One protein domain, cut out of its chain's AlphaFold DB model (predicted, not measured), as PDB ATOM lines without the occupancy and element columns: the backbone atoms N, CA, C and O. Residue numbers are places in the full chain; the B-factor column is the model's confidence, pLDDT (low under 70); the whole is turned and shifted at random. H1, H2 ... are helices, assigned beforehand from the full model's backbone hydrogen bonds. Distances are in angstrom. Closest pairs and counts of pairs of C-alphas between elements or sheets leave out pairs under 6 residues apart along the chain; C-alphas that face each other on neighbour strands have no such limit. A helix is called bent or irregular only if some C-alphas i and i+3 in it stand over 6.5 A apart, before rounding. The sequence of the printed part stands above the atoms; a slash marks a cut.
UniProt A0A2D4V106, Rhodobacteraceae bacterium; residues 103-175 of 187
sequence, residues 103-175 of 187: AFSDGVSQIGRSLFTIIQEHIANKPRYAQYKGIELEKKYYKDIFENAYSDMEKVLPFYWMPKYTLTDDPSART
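What this domain is: This is residues 103 to 175 of the 187 residues of a protein of Rhodobacteraceae bacterium (UniProt A0A2D4V106). Two helices set nearly crosswise, H2 and the longer H3, pack on each other through the first part of H3, while the far end of H3 sticks out with residues 147 to 153. From there a long stretch with no named element, residues 150 to 175, folds back in a wide arc, and the last printed residue comes to 10.8 A from the first, C-alpha to C-alpha, on the side where the small helix H1 lies away from the other two. The printed part has 73 residues with three named helices, in the order H1, H2, H3, and no named strand. The class is all helix, though the helices hold 30 of the 73 residues, which is under half. The whole is only just loose, close to compact, with a radius of gyration of the C-alphas of 13.8 A and spans of 35 by 31 by 22 A.

How they stand to each other: Helix H1, residues 104 to 108, touches no helix. It is apart from H2, residues 115 to 123, although a short link of 6 residues joins the two. H1 is also apart from H3, residues 134 to 149. H2 and H3 touch, with 6 pairs of C-alphas within 8 A, and H3 does so with residues 134 to 141 alone. Their closest C-alphas are those of Gln 120 and Glu 138, 6.9 A apart. Their lines stand at 71 degrees, only just about perpendicular, and their centres are 12.2 A apart. In H1, H2 and H3 every backbone O of residue i and N of residue i+4 inside the helix are within hydrogen-bond range.

Where its parts are: H1 runs from Phe 104, with its C-alpha at (-41.333, 10.801, -93.037), to Val 108. H2 runs from Leu 115 to Ile 123 and is 12.3 A long from first to last C-alpha; its C-alpha 115 is at (-38.382, 1.826, -100.922). H3 runs from Gly 134 to Ala 149, is 23.5 A long, and ends with C-alpha 149 at (-57.770, -7.801, -101.273). None of the three helices is bent.

The domain as a whole: The two C-alphas farthest apart are those of Ile 111 and Asp 152, 38.5 A. Residues 107 to 113 stand free, and so do residues 147 to 153, of which 147 to 149 belong to H3. The printed part has no cut. The link from H2 to H3 is short, with 10 residues. The C-alphas of residues 150 to 175 lie 8 to 20 A from the mean of the C-alphas. The mean pLDDT of the printed part is 85.6, and residues 110 to 111, 173 and 175 of the model are under 70.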
ATOM      1  N   ALA A 103     -39.457  15.117 -94.077       75.00
ATOM      2  CA  ALA A 103     -40.485  14.203 -94.555       75.00
ATOM      3  C   ALA A 103     -40.302  12.833 -93.890       75.00
ATOM      4  O   ALA A 103     -39.207  12.464 -93.479       75.00
ATOM      5  N   PHE A 104     -41.399  12.090 -93.726       75.38
ATOM      6  CA  PHE A 104     -41.333  10.801 -93.037       75.38
ATOM      7  C   PHE A 104     -40.519   9.786 -93.842       75.38
ATOM      8  O   PHE A 104     -39.704   9.093 -93.255       75.38
ATOM      9  N   SER A 105     -40.699   9.754 -95.169       72.56
ATOM     10  CA  SER A 105     -39.914   8.916 -96.082       72.56
ATOM     11  C   SER A 105     -38.420   9.115 -95.880       72.56
ATOM     12  O   SER A 105     -37.701   8.137 -95.721       72.56
ATOM     13  N   ASP A 106     -37.980  10.367 -95.830       73.94
ATOM     14  CA  ASP A 106     -36.563  10.716 -95.778       73.94
ATOM     15  C   ASP A 106     -35.995  10.385 -94.396       73.94
ATOM     16  O   ASP A 106     -34.949   9.755 -94.292       73.94
ATOM     17  N   GLY A 107     -36.759  10.676 -93.336       78.69
ATOM     18  CA  GLY A 107     -36.356  10.393 -91.959       78.69
ATOM     19  C   GLY A 107     -36.378   8.912 -91.552       78.69
ATOM     20  O   GLY A 107     -35.853   8.588 -90.490       78.69
ATOM     21  N   VAL A 108     -36.993   8.014 -92.339       79.75
ATOM     22  CA  VAL A 108     -37.003   6.559 -92.061       79.75
ATOM     23  C   VAL A 108     -36.298   5.710 -93.119       79.75
ATOM     24  O   VAL A 108     -36.164   4.499 -92.936       79.75
ATOM     25  N   SER A 109     -35.870   6.304 -94.235       72.31
ATOM     26  CA  SER A 109     -35.181   5.565 -95.294       72.31
ATOM     27  C   SER A 109     -33.703   5.391 -94.972       72.31
ATOM     28  O   SER A 109     -33.061   6.266 -94.397       72.31
ATOM     29  N   GLN A 110     -33.138   4.259 -95.388       69.81
ATOM     30  CA  GLN A 110     -31.688   4.095 -95.394       69.81
ATOM     31  C   GLN A 110     -31.059   5.009 -96.449       69.81
ATOM     32  O   GLN A 110     -31.620   5.218 -97.528       69.81
ATOM     33  N   ILE A 111     -29.859   5.508 -96.154       69.06
ATOM     34  CA  ILE A 111     -29.047   6.244 -97.122       69.06
ATOM     35  C   ILE A 111     -28.639   5.260 -98.226       69.06
ATOM     36  O   ILE A 111     -27.964   4.267 -97.964       69.06
ATOM     37  N   GLY A 112     -29.083   5.517 -99.458       74.75
ATOM     38  CA  GLY A 112     -28.738   4.723-100.639       74.75
ATOM     39  C   GLY A 112     -29.958   4.191-101.385       74.75
ATOM     40  O   GLY A 112     -30.315   4.721-102.436       74.75
ATOM     41  N   ARG A 113     -30.593   3.130-100.872       78.62
ATOM     42  CA  ARG A 113     -31.632   2.394-101.613       78.62
ATOM     43  C   ARG A 113     -33.021   2.644-101.028       78.62
ATOM     44  O   ARG A 113     -33.390   2.102 -99.991       78.62
ATOM     45  N   SER A 114     -33.791   3.480-101.719       82.44
ATOM     46  CA  SER A 114     -35.140   3.857-101.300       82.44
ATOM     47  C   SER A 114     -36.157   2.724-101.498       82.44
ATOM     48  O   SER A 114     -36.008   1.892-102.397       82.44
ATOM     49  N   LEU A 115     -37.245   2.737-100.715       81.88
ATOM     50  CA  LEU A 115     -38.382   1.826-100.922       81.88
ATOM     51  C   LEU A 115     -38.938   1.929-102.350       81.88
ATOM     52  O   LEU A 115     -39.316   0.918-102.934       81.88
ATOM     53  N   PHE A 116     -38.921   3.133-102.930       85.69
ATOM     54  CA  PHE A 116     -39.285   3.353-104.326       85.69
ATOM     55  C   PHE A 116     -38.459   2.473-105.259       85.69
ATOM     56  O   PHE A 116     -39.016   1.670-105.996       85.69
ATOM     57  N   THR A 117     -37.131   2.583-105.180       87.00
ATOM     58  CA  THR A 117     -36.193   1.812-106.004       87.00
ATOM     59  C   THR A 117     -36.426   0.312-105.847       87.00
ATOM     60  O   THR A 117     -36.554  -0.393-106.842       87.00
ATOM     61  N   ILE A 118     -36.574  -0.156-104.603       87.81
ATOM     62  CA  ILE A 118     -36.819  -1.573-104.295       87.81
ATOM     63  C   ILE A 118     -38.108  -2.063-104.957       87.81
ATOM     64  O   ILE A 118     -38.133  -3.139-105.555       87.81
ATOM     65  N   ILE A 119     -39.183  -1.279-104.866       88.12
ATOM     66  CA  ILE A 119     -40.468  -1.633-105.466       88.12
ATOM     67  C   ILE A 119     -40.354  -1.660-106.984       88.12
ATOM     68  O   ILE A 119     -40.784  -2.647-107.575       88.12
ATOM     69  N   GLN A 120     -39.739  -0.643-107.600       89.44
ATOM     70  CA  GLN A 120     -39.526  -0.589-109.050       89.44
ATOM     71  C   GLN A 120     -38.778  -1.836-109.540       89.44
ATOM     72  O   GLN A 120     -39.237  -2.498-110.463       89.44
ATOM     73  N   GLU A 121     -37.685  -2.218-108.879       89.50
ATOM     74  CA  GLU A 121     -36.907  -3.418-109.218       89.50
ATOM     75  C   GLU A 121     -37.712  -4.711-109.021       89.50
ATOM     76  O   GLU A 121     -37.642  -5.621-109.848       89.50
ATOM     77  N   HIS A 122     -38.521  -4.792-107.958       88.44
ATOM     78  CA  HIS A 122     -39.360  -5.958-107.675       88.44
ATOM     79  C   HIS A 122     -40.454  -6.182-108.736       88.44
ATOM     80  O   HIS A 122     -40.862  -7.322-108.987       88.44
ATOM     81  N   ILE A 123     -40.960  -5.109-109.350       90.00
ATOM     82  CA  ILE A 123     -42.098  -5.167-110.280       90.00
ATOM     83  C   ILE A 123     -41.712  -5.001-111.752       90.00
ATOM     84  O   ILE A 123     -42.486  -5.434-112.605       90.00
ATOM     85  N   ALA A 124     -40.528  -4.457-112.057       78.69
ATOM     86  CA  ALA A 124     -40.075  -4.139-113.416       78.69
ATOM     87  C   ALA A 124     -40.112  -5.331-114.386       78.69
ATOM     88  O   ALA A 124     -40.400  -5.153-115.566       78.69
ATOM     89  N   ASN A 125     -39.875  -6.550-113.896       80.38
ATOM     90  CA  ASN A 125     -39.801  -7.748-114.740       80.38
ATOM     91  C   ASN A 125     -41.146  -8.470-114.926       80.38
ATOM     92  O   ASN A 125     -41.197  -9.524-115.558       80.38
ATOM     93  N   LYS A 126     -42.247  -7.955-114.365       89.19
ATOM     94  CA  LYS A 126     -43.561  -8.605-114.468       89.19
ATOM     95  C   LYS A 126     -44.291  -8.094-115.723       89.19
ATOM     96  O   LYS A 126     -44.599  -6.904-115.782       89.19
ATOM     97  N   PRO A 127     -44.662  -8.964-116.689       89.69
ATOM     98  CA  PRO A 127     -45.252  -8.540-117.966       89.69
ATOM     99  C   PRO A 127     -46.501  -7.657-117.838       89.69
ATOM    100  O   PRO A 127     -46.663  -6.706-118.595       89.69
ATOM    101  N   ARG A 128     -47.346  -7.912-116.824       90.94
ATOM    102  CA  ARG A 128     -48.551  -7.115-116.510       90.94
ATOM    103  C   ARG A 128     -48.258  -5.624-116.284       90.94
ATOM    104  O   ARG A 128     -49.158  -4.803-116.435       90.94
ATOM    105  N   TYR A 129     -47.024  -5.270-115.924       91.81
ATOM    106  CA  TYR A 129     -46.632  -3.903-115.598       91.81
ATOM    107  C   TYR A 129     -45.743  -3.225-116.649       91.81
ATOM    108  O   TYR A 129     -45.391  -2.064-116.464       91.81
ATOM    109  N   ALA A 130     -45.418  -3.895-117.761       87.62
ATOM    110  CA  ALA A 130     -44.426  -3.427-118.739       87.62
ATOM    111  C   ALA A 130     -44.719  -2.037-119.347       87.62
ATOM    112  O   ALA A 130     -43.802  -1.326-119.754       87.62
ATOM    113  N   GLN A 131     -45.994  -1.642-119.398       89.50
ATOM    114  CA  GLN A 131     -46.448  -0.349-119.925       89.50
ATOM    115  C   GLN A 131     -46.340   0.822-118.931       89.50
ATOM    116  O   GLN A 131     -46.484   1.973-119.337       89.50
ATOM    117  N   TYR A 132     -46.103   0.557-117.644       89.81
ATOM    118  CA  TYR A 132     -46.007   1.587-116.609       89.81
ATOM    119  C   TYR A 132     -44.547   1.836-116.225       89.81
ATOM    120  O   TYR A 132     -43.723   0.925-116.241       89.81
ATOM    121  N   LYS A 133     -44.222   3.075-115.839       87.50
ATOM    122  CA  LYS A 133     -42.892   3.459-115.340       87.50
ATOM    123  C   LYS A 133     -43.012   4.439-114.176       87.50
ATOM    124  O   LYS A 133     -44.014   5.143-114.059       87.50
ATOM    125  N   GLY A 134     -41.981   4.494-113.335       87.62
ATOM    126  CA  GLY A 134     -41.871   5.483-112.264       87.62
ATOM    127  C   GLY A 134     -43.063   5.456-111.302       87.62
ATOM    128  O   GLY A 134     -43.482   4.391-110.848       87.62
ATOM    129  N   ILE A 135     -43.622   6.628-110.991       88.06
ATOM    130  CA  ILE A 135     -44.733   6.777-110.034       88.06
ATOM    131  C   ILE A 135     -45.982   6.004-110.481       88.06
ATOM    132  O   ILE A 135     -46.611   5.338-109.661       88.06
ATOM    133  N   GLU A 136     -46.319   6.014-111.775       89.25
ATOM    134  CA  GLU A 136     -47.504   5.298-112.270       89.25
ATOM    135  C   GLU A 136     -47.356   3.774-112.147       89.25
ATOM    136  O   GLU A 136     -48.344   3.077-111.921       89.25
ATOM    137  N   LEU A 137     -46.125   3.256-112.219       91.06
ATOM    138  CA  LEU A 137     -45.836   1.843-111.974       91.06
ATOM    139  C   LEU A 137     -46.074   1.462-110.504       91.06
ATOM    140  O   LEU A 137     -46.787   0.496-110.226       91.06
ATOM    141  N   GLU A 138     -45.558   2.254-109.559       90.75
ATOM    142  CA  GLU A 138     -45.796   2.052-108.120       90.75
ATOM    143  C   GLU A 138     -47.296   2.161-107.781       90.75
ATOM    144  O   GLU A 138     -47.861   1.300-107.103       90.75
ATOM    145  N   LYS A 139     -47.973   3.179-108.320       91.12
ATOM    146  CA  LYS A 139     -49.412   3.401-108.139       91.12
ATOM    147  C   LYS A 139     -50.250   2.241-108.669       91.12
ATOM    148  O   LYS A 139     -51.158   1.784-107.972       91.12
ATOM    149  N   LYS A 140     -49.952   1.742-109.877       91.94
ATOM    150  CA  LYS A 140     -50.654   0.581-110.440       91.94
ATOM    151  C   LYS A 140     -50.434  -0.661-109.583       91.94
ATOM    152  O   LYS A 140     -51.389  -1.387-109.327       91.94
ATOM    153  N   TYR A 141     -49.210  -0.872-109.101       93.69
ATOM    154  CA  TYR A 141     -48.893  -2.001-108.237       93.69
ATOM    155  C   TYR A 141     -49.699  -1.985-106.930       93.69
ATOM    156  O   TYR A 141     -50.324  -2.989-106.586       93.69
ATOM    157  N   TYR A 142     -49.764  -0.846-106.231       93.12
ATOM    158  CA  TYR A 142     -50.583  -0.727-105.018       93.12
ATOM    159  C   TYR A 142     -52.080  -0.885-105.291       93.12
ATOM    160  O   TYR A 142     -52.773  -1.523-104.499       93.12
ATOM    161  N   LYS A 143     -52.576  -0.347-106.413       92.19
ATOM    162  CA  LYS A 143     -53.977  -0.508-106.820       92.19
ATOM    163  C   LYS A 143     -54.326  -1.980-107.048       92.19
ATOM    164  O   LYS A 143     -55.328  -2.440-106.517       92.19
ATOM    165  N   ASP A 144     -53.469  -2.722-107.745       92.94
ATOM    166  CA  ASP A 144     -53.676  -4.152-107.988       92.94
ATOM    167  C   ASP A 144     -53.659  -4.965-106.681       92.94
ATOM    168  O   ASP A 144     -54.485  -5.858-106.503       92.94
ATOM    169  N   ILE A 145     -52.766  -4.647-105.732       94.25
ATOM    170  CA  ILE A 145     -52.778  -5.268-104.394       94.25
ATOM    171  C   ILE A 145     -54.103  -4.985-103.677       94.25
ATOM    172  O   ILE A 145     -54.694  -5.896-103.099       94.25
ATOM    173  N   PHE A 146     -54.563  -3.733-103.715       95.31
ATOM    174  CA  PHE A 146     -55.802  -3.327-103.065       95.31
ATOM    175  C   PHE A 146     -57.026  -4.020-103.677       95.31
ATOM    176  O   PHE A 146     -57.814  -4.587-102.932       95.31
ATOM    177  N   GLU A 147     -57.160  -4.042-105.006       94.50
ATOM    178  CA  GLU A 147     -58.282  -4.685-105.712       94.50
ATOM    179  C   GLU A 147     -58.335  -6.201-105.477       94.50
ATOM    180  O   GLU A 147     -59.419  -6.769-105.342       94.50
ATOM    181  N   ASN A 148     -57.171  -6.851-105.372       95.19
ATOM    182  CA  ASN A 148     -57.092  -8.274-105.041       95.19
ATOM    183  C   ASN A 148     -57.564  -8.569-103.606       95.19
ATOM    184  O   ASN A 148     -58.102  -9.642-103.354       95.19
ATOM    185  N   ALA A 149     -57.341  -7.647-102.663       96.12
ATOM    186  CA  ALA A 149     -57.770  -7.801-101.273       96.12
ATOM    187  C   ALA A 149     -59.214  -7.322-101.035       96.12
ATOM    188  O   ALA A 149     -59.903  -7.848-100.161       96.12
ATOM    189  N   TYR A 150     -59.665  -6.326-101.801       95.31
ATOM    190  CA  TYR A 150     -60.932  -5.621-101.629       95.31
ATOM    191  C   TYR A 150     -61.590  -5.364-102.990       95.31
ATOM    192  O   TYR A 150     -61.527  -4.263-103.546       95.31
ATOM    193  N   SER A 151     -62.232  -6.395-103.535       94.81
ATOM    194  CA  SER A 151     -62.945  -6.300-104.810       94.81
ATOM    195  C   SER A 151     -64.069  -5.256-104.751       94.81
ATOM    196  O   SER A 151     -64.736  -5.114-103.729       94.81
ATOM    197  N   ASP A 152     -64.246  -4.501-105.838       91.00
ATOM    198  CA  ASP A 152     -65.264  -3.448-106.010       91.00
ATOM    199  C   ASP A 152     -65.192  -2.252-105.034       91.00
ATOM    200  O   ASP A 152     -66.100  -1.421-104.981       91.00
ATOM    201  N   MET A 153     -64.077  -2.090-104.312       93.12
ATOM    202  CA  MET A 153     -63.884  -1.014-103.325       93.12
ATOM    203  C   MET A 153     -63.043   0.168-103.834       93.12
ATOM    204  O   MET A 153     -62.573   0.985-103.043       93.12
ATOM    205  N   GLU A 154     -62.858   0.304-105.151       85.12
ATOM    206  CA  GLU A 154     -62.001   1.341-105.758       85.12
ATOM    207  C   GLU A 154     -62.374   2.771-105.314       85.12
ATOM    208  O   GLU A 154     -61.511   3.631-105.139       85.12
ATOM    209  N   LYS A 155     -63.666   3.022-105.077       89.25
ATOM    210  CA  LYS A 155     -64.207   4.351-104.745       89.25
ATOM    211  C   LYS A 155     -64.107   4.721-103.262       89.25
ATOM    212  O   LYS A 155     -64.673   5.731-102.853       89.25
ATOM    213  N   VAL A 156     -63.410   3.923-102.447       91.12
ATOM    214  CA  VAL A 156     -63.234   4.217-101.014       91.12
ATOM    215  C   VAL A 156     -62.432   5.503-100.778       91.12
ATOM    216  O   VAL A 156     -62.628   6.182 -99.771       91.12
ATOM    217  N   LEU A 157     -61.543   5.863-101.711       90.75
ATOM    218  CA  LEU A 157     -60.781   7.105-101.656       90.75
ATOM    219  C   LEU A 157     -61.498   8.213-102.441       90.75
ATOM    220  O   LEU A 157     -61.823   8.017-103.611       90.75
ATOM    221  N   PRO A 158     -61.685   9.409-101.853       91.94
ATOM    222  CA  PRO A 158     -62.329  10.526-102.534       91.94
ATOM    223  C   PRO A 158     -61.445  11.127-103.634       91.94
ATOM    224  O   PRO A 158     -61.958  11.711-104.583       91.94
ATOM    225  N   PHE A 159     -60.121  11.036-103.483       92.69
ATOM    226  CA  PHE A 159     -59.114  11.461-104.455       92.69
ATOM    227  C   PHE A 159     -57.733  10.922-104.052       92.69
ATOM    228  O   PHE A 159     -57.510  10.556-102.895       92.69
ATOM    229  N   TYR A 160     -56.785  10.929-104.992       89.62
ATOM    230  CA  TYR A 160     -55.375  10.681-104.692       89.62
ATOM    231  C   TYR A 160     -54.749  11.908-104.035       89.62
ATOM    232  O   TYR A 160     -54.813  13.017-104.567       89.62
ATOM    233  N   TRP A 161     -54.152  11.709-102.863       89.44
ATOM    234  CA  TRP A 161     -53.479  12.770-102.125       89.44
ATOM    235  C   TRP A 161     -52.329  13.374-102.935       89.44
ATOM    236  O   TRP A 161     -51.448  12.641-103.368       89.44
ATOM    237  N   MET A 162     -52.313  14.704-103.070       89.25
ATOM    238  CA  MET A 162     -51.224  15.460-103.688       89.25
ATOM    239  C   MET A 162     -50.994  16.794-102.961       89.25
ATOM    240  O   MET A 162     -51.963  17.448-102.554       89.25
ATOM    241  N   PRO A 163     -49.733  17.234-102.803       85.75
ATOM    242  CA  PRO A 163     -49.426  18.563-102.287       85.75
ATOM    243  C   PRO A 163     -49.857  19.661-103.276       85.75
ATOM    244  O   PRO A 163     -49.456  19.676-104.433       85.75
ATOM    245  N   LYS A 164     -50.668  20.620-102.805       87.00
ATOM    246  CA  LYS A 164     -51.304  21.639-103.664       87.00
ATOM    247  C   LYS A 164     -50.356  22.730-104.181       87.00
ATOM    248  O   LYS A 164     -50.511  23.205-105.296       87.00
ATOM    249  N   TYR A 165     -49.385  23.150-103.371       87.06
ATOM    250  CA  TYR A 165     -48.529  24.314-103.666       87.06
ATOM    251  C   TYR A 165     -47.121  23.916-104.108       87.06
ATOM    252  O   TYR A 165     -46.128  24.507-103.682       87.06
ATOM    253  N   THR A 166     -47.026  22.861-104.905       81.94
ATOM    254  CA  THR A 166     -45.766  22.291-105.387       81.94
ATOM    255  C   THR A 166     -45.944  21.835-106.826       81.94
ATOM    256  O   THR A 166     -47.016  21.366-107.179       81.94
ATOM    257  N   LEU A 167     -44.887  21.923-107.633       79.56
ATOM    258  CA  LEU A 167     -44.890  21.472-109.031       79.56
ATOM    259  C   LEU A 167     -44.632  19.962-109.177       79.56
ATOM    260  O   LEU A 167     -44.337  19.500-110.269       79.56
ATOM    261  N   THR A 168     -44.681  19.207-108.077       80.75
ATOM    262  CA  THR A 168     -44.403  17.770-108.097       80.75
ATOM    263  C   THR A 168     -45.644  16.980-108.488       80.75
ATOM    264  O   THR A 168     -46.752  17.281-108.041       80.75
ATOM    265  N   ASP A 169     -45.434  15.949-109.293       79.62
ATOM    266  CA  ASP A 169     -46.374  14.869-109.574       79.62
ATOM    267  C   ASP A 169     -46.214  13.692-108.590       79.62
ATOM    268  O   ASP A 169     -46.948  12.708-108.666       79.62
ATOM    269  N   ASP A 170     -45.304  13.815-107.615       82.31
ATOM    270  CA  ASP A 170     -45.029  12.798-106.609       82.31
ATOM    271  C   ASP A 170     -45.798  13.031-105.293       82.31
ATOM    272  O   ASP A 170     -45.488  13.964-104.535       82.31
ATOM    273  N   PRO A 171     -46.746  12.146-104.935       81.31
ATOM    274  CA  PRO A 171     -47.515  12.262-103.696       81.31
ATOM    275  C   PRO A 171     -46.661  12.071-102.437       81.31
ATOM    276  O   PRO A 171     -47.042  12.528-101.356       81.31
ATOM    277  N   SER A 172     -45.512  11.399-102.550       74.62
ATOM    278  CA  SER A 172     -44.637  11.099-101.413       74.62
ATOM    279  C   SER A 172     -43.724  12.261-101.026       74.62
ATOM    280  O   SER A 172     -43.041  12.181-100.007       74.62
ATOM    281  N   ALA A 173     -43.718  13.339-101.821       68.94
ATOM    282  CA  ALA A 173     -42.869  14.509-101.630       68.94
ATOM    283  C   ALA A 173     -41.346  14.233-101.646       68.94
ATOM    284  O   ALA A 173     -40.578  15.162-101.401       68.94
ATOM    285  N   ARG A 174     -40.899  13.016-102.001       71.56
ATOM    286  CA  ARG A 174     -39.469  12.639-102.100       71.56
ATOM    287  C   ARG A 174     -38.697  13.425-103.164       71.56
ATOM    288  O   ARG A 174     -37.490  13.579-103.059       71.56
ATOM    289  N   THR A 175     -39.390  13.935-104.182       61.69
ATOM    290  CA  THR A 175     -38.808  14.774-105.244       61.69
ATOM    291  C   THR A 175     -38.807  16.266-104.903       61.69
ATOM    292  O   THR A 175     -38.351  17.077-105.706       61.69
TER     293      THR A 175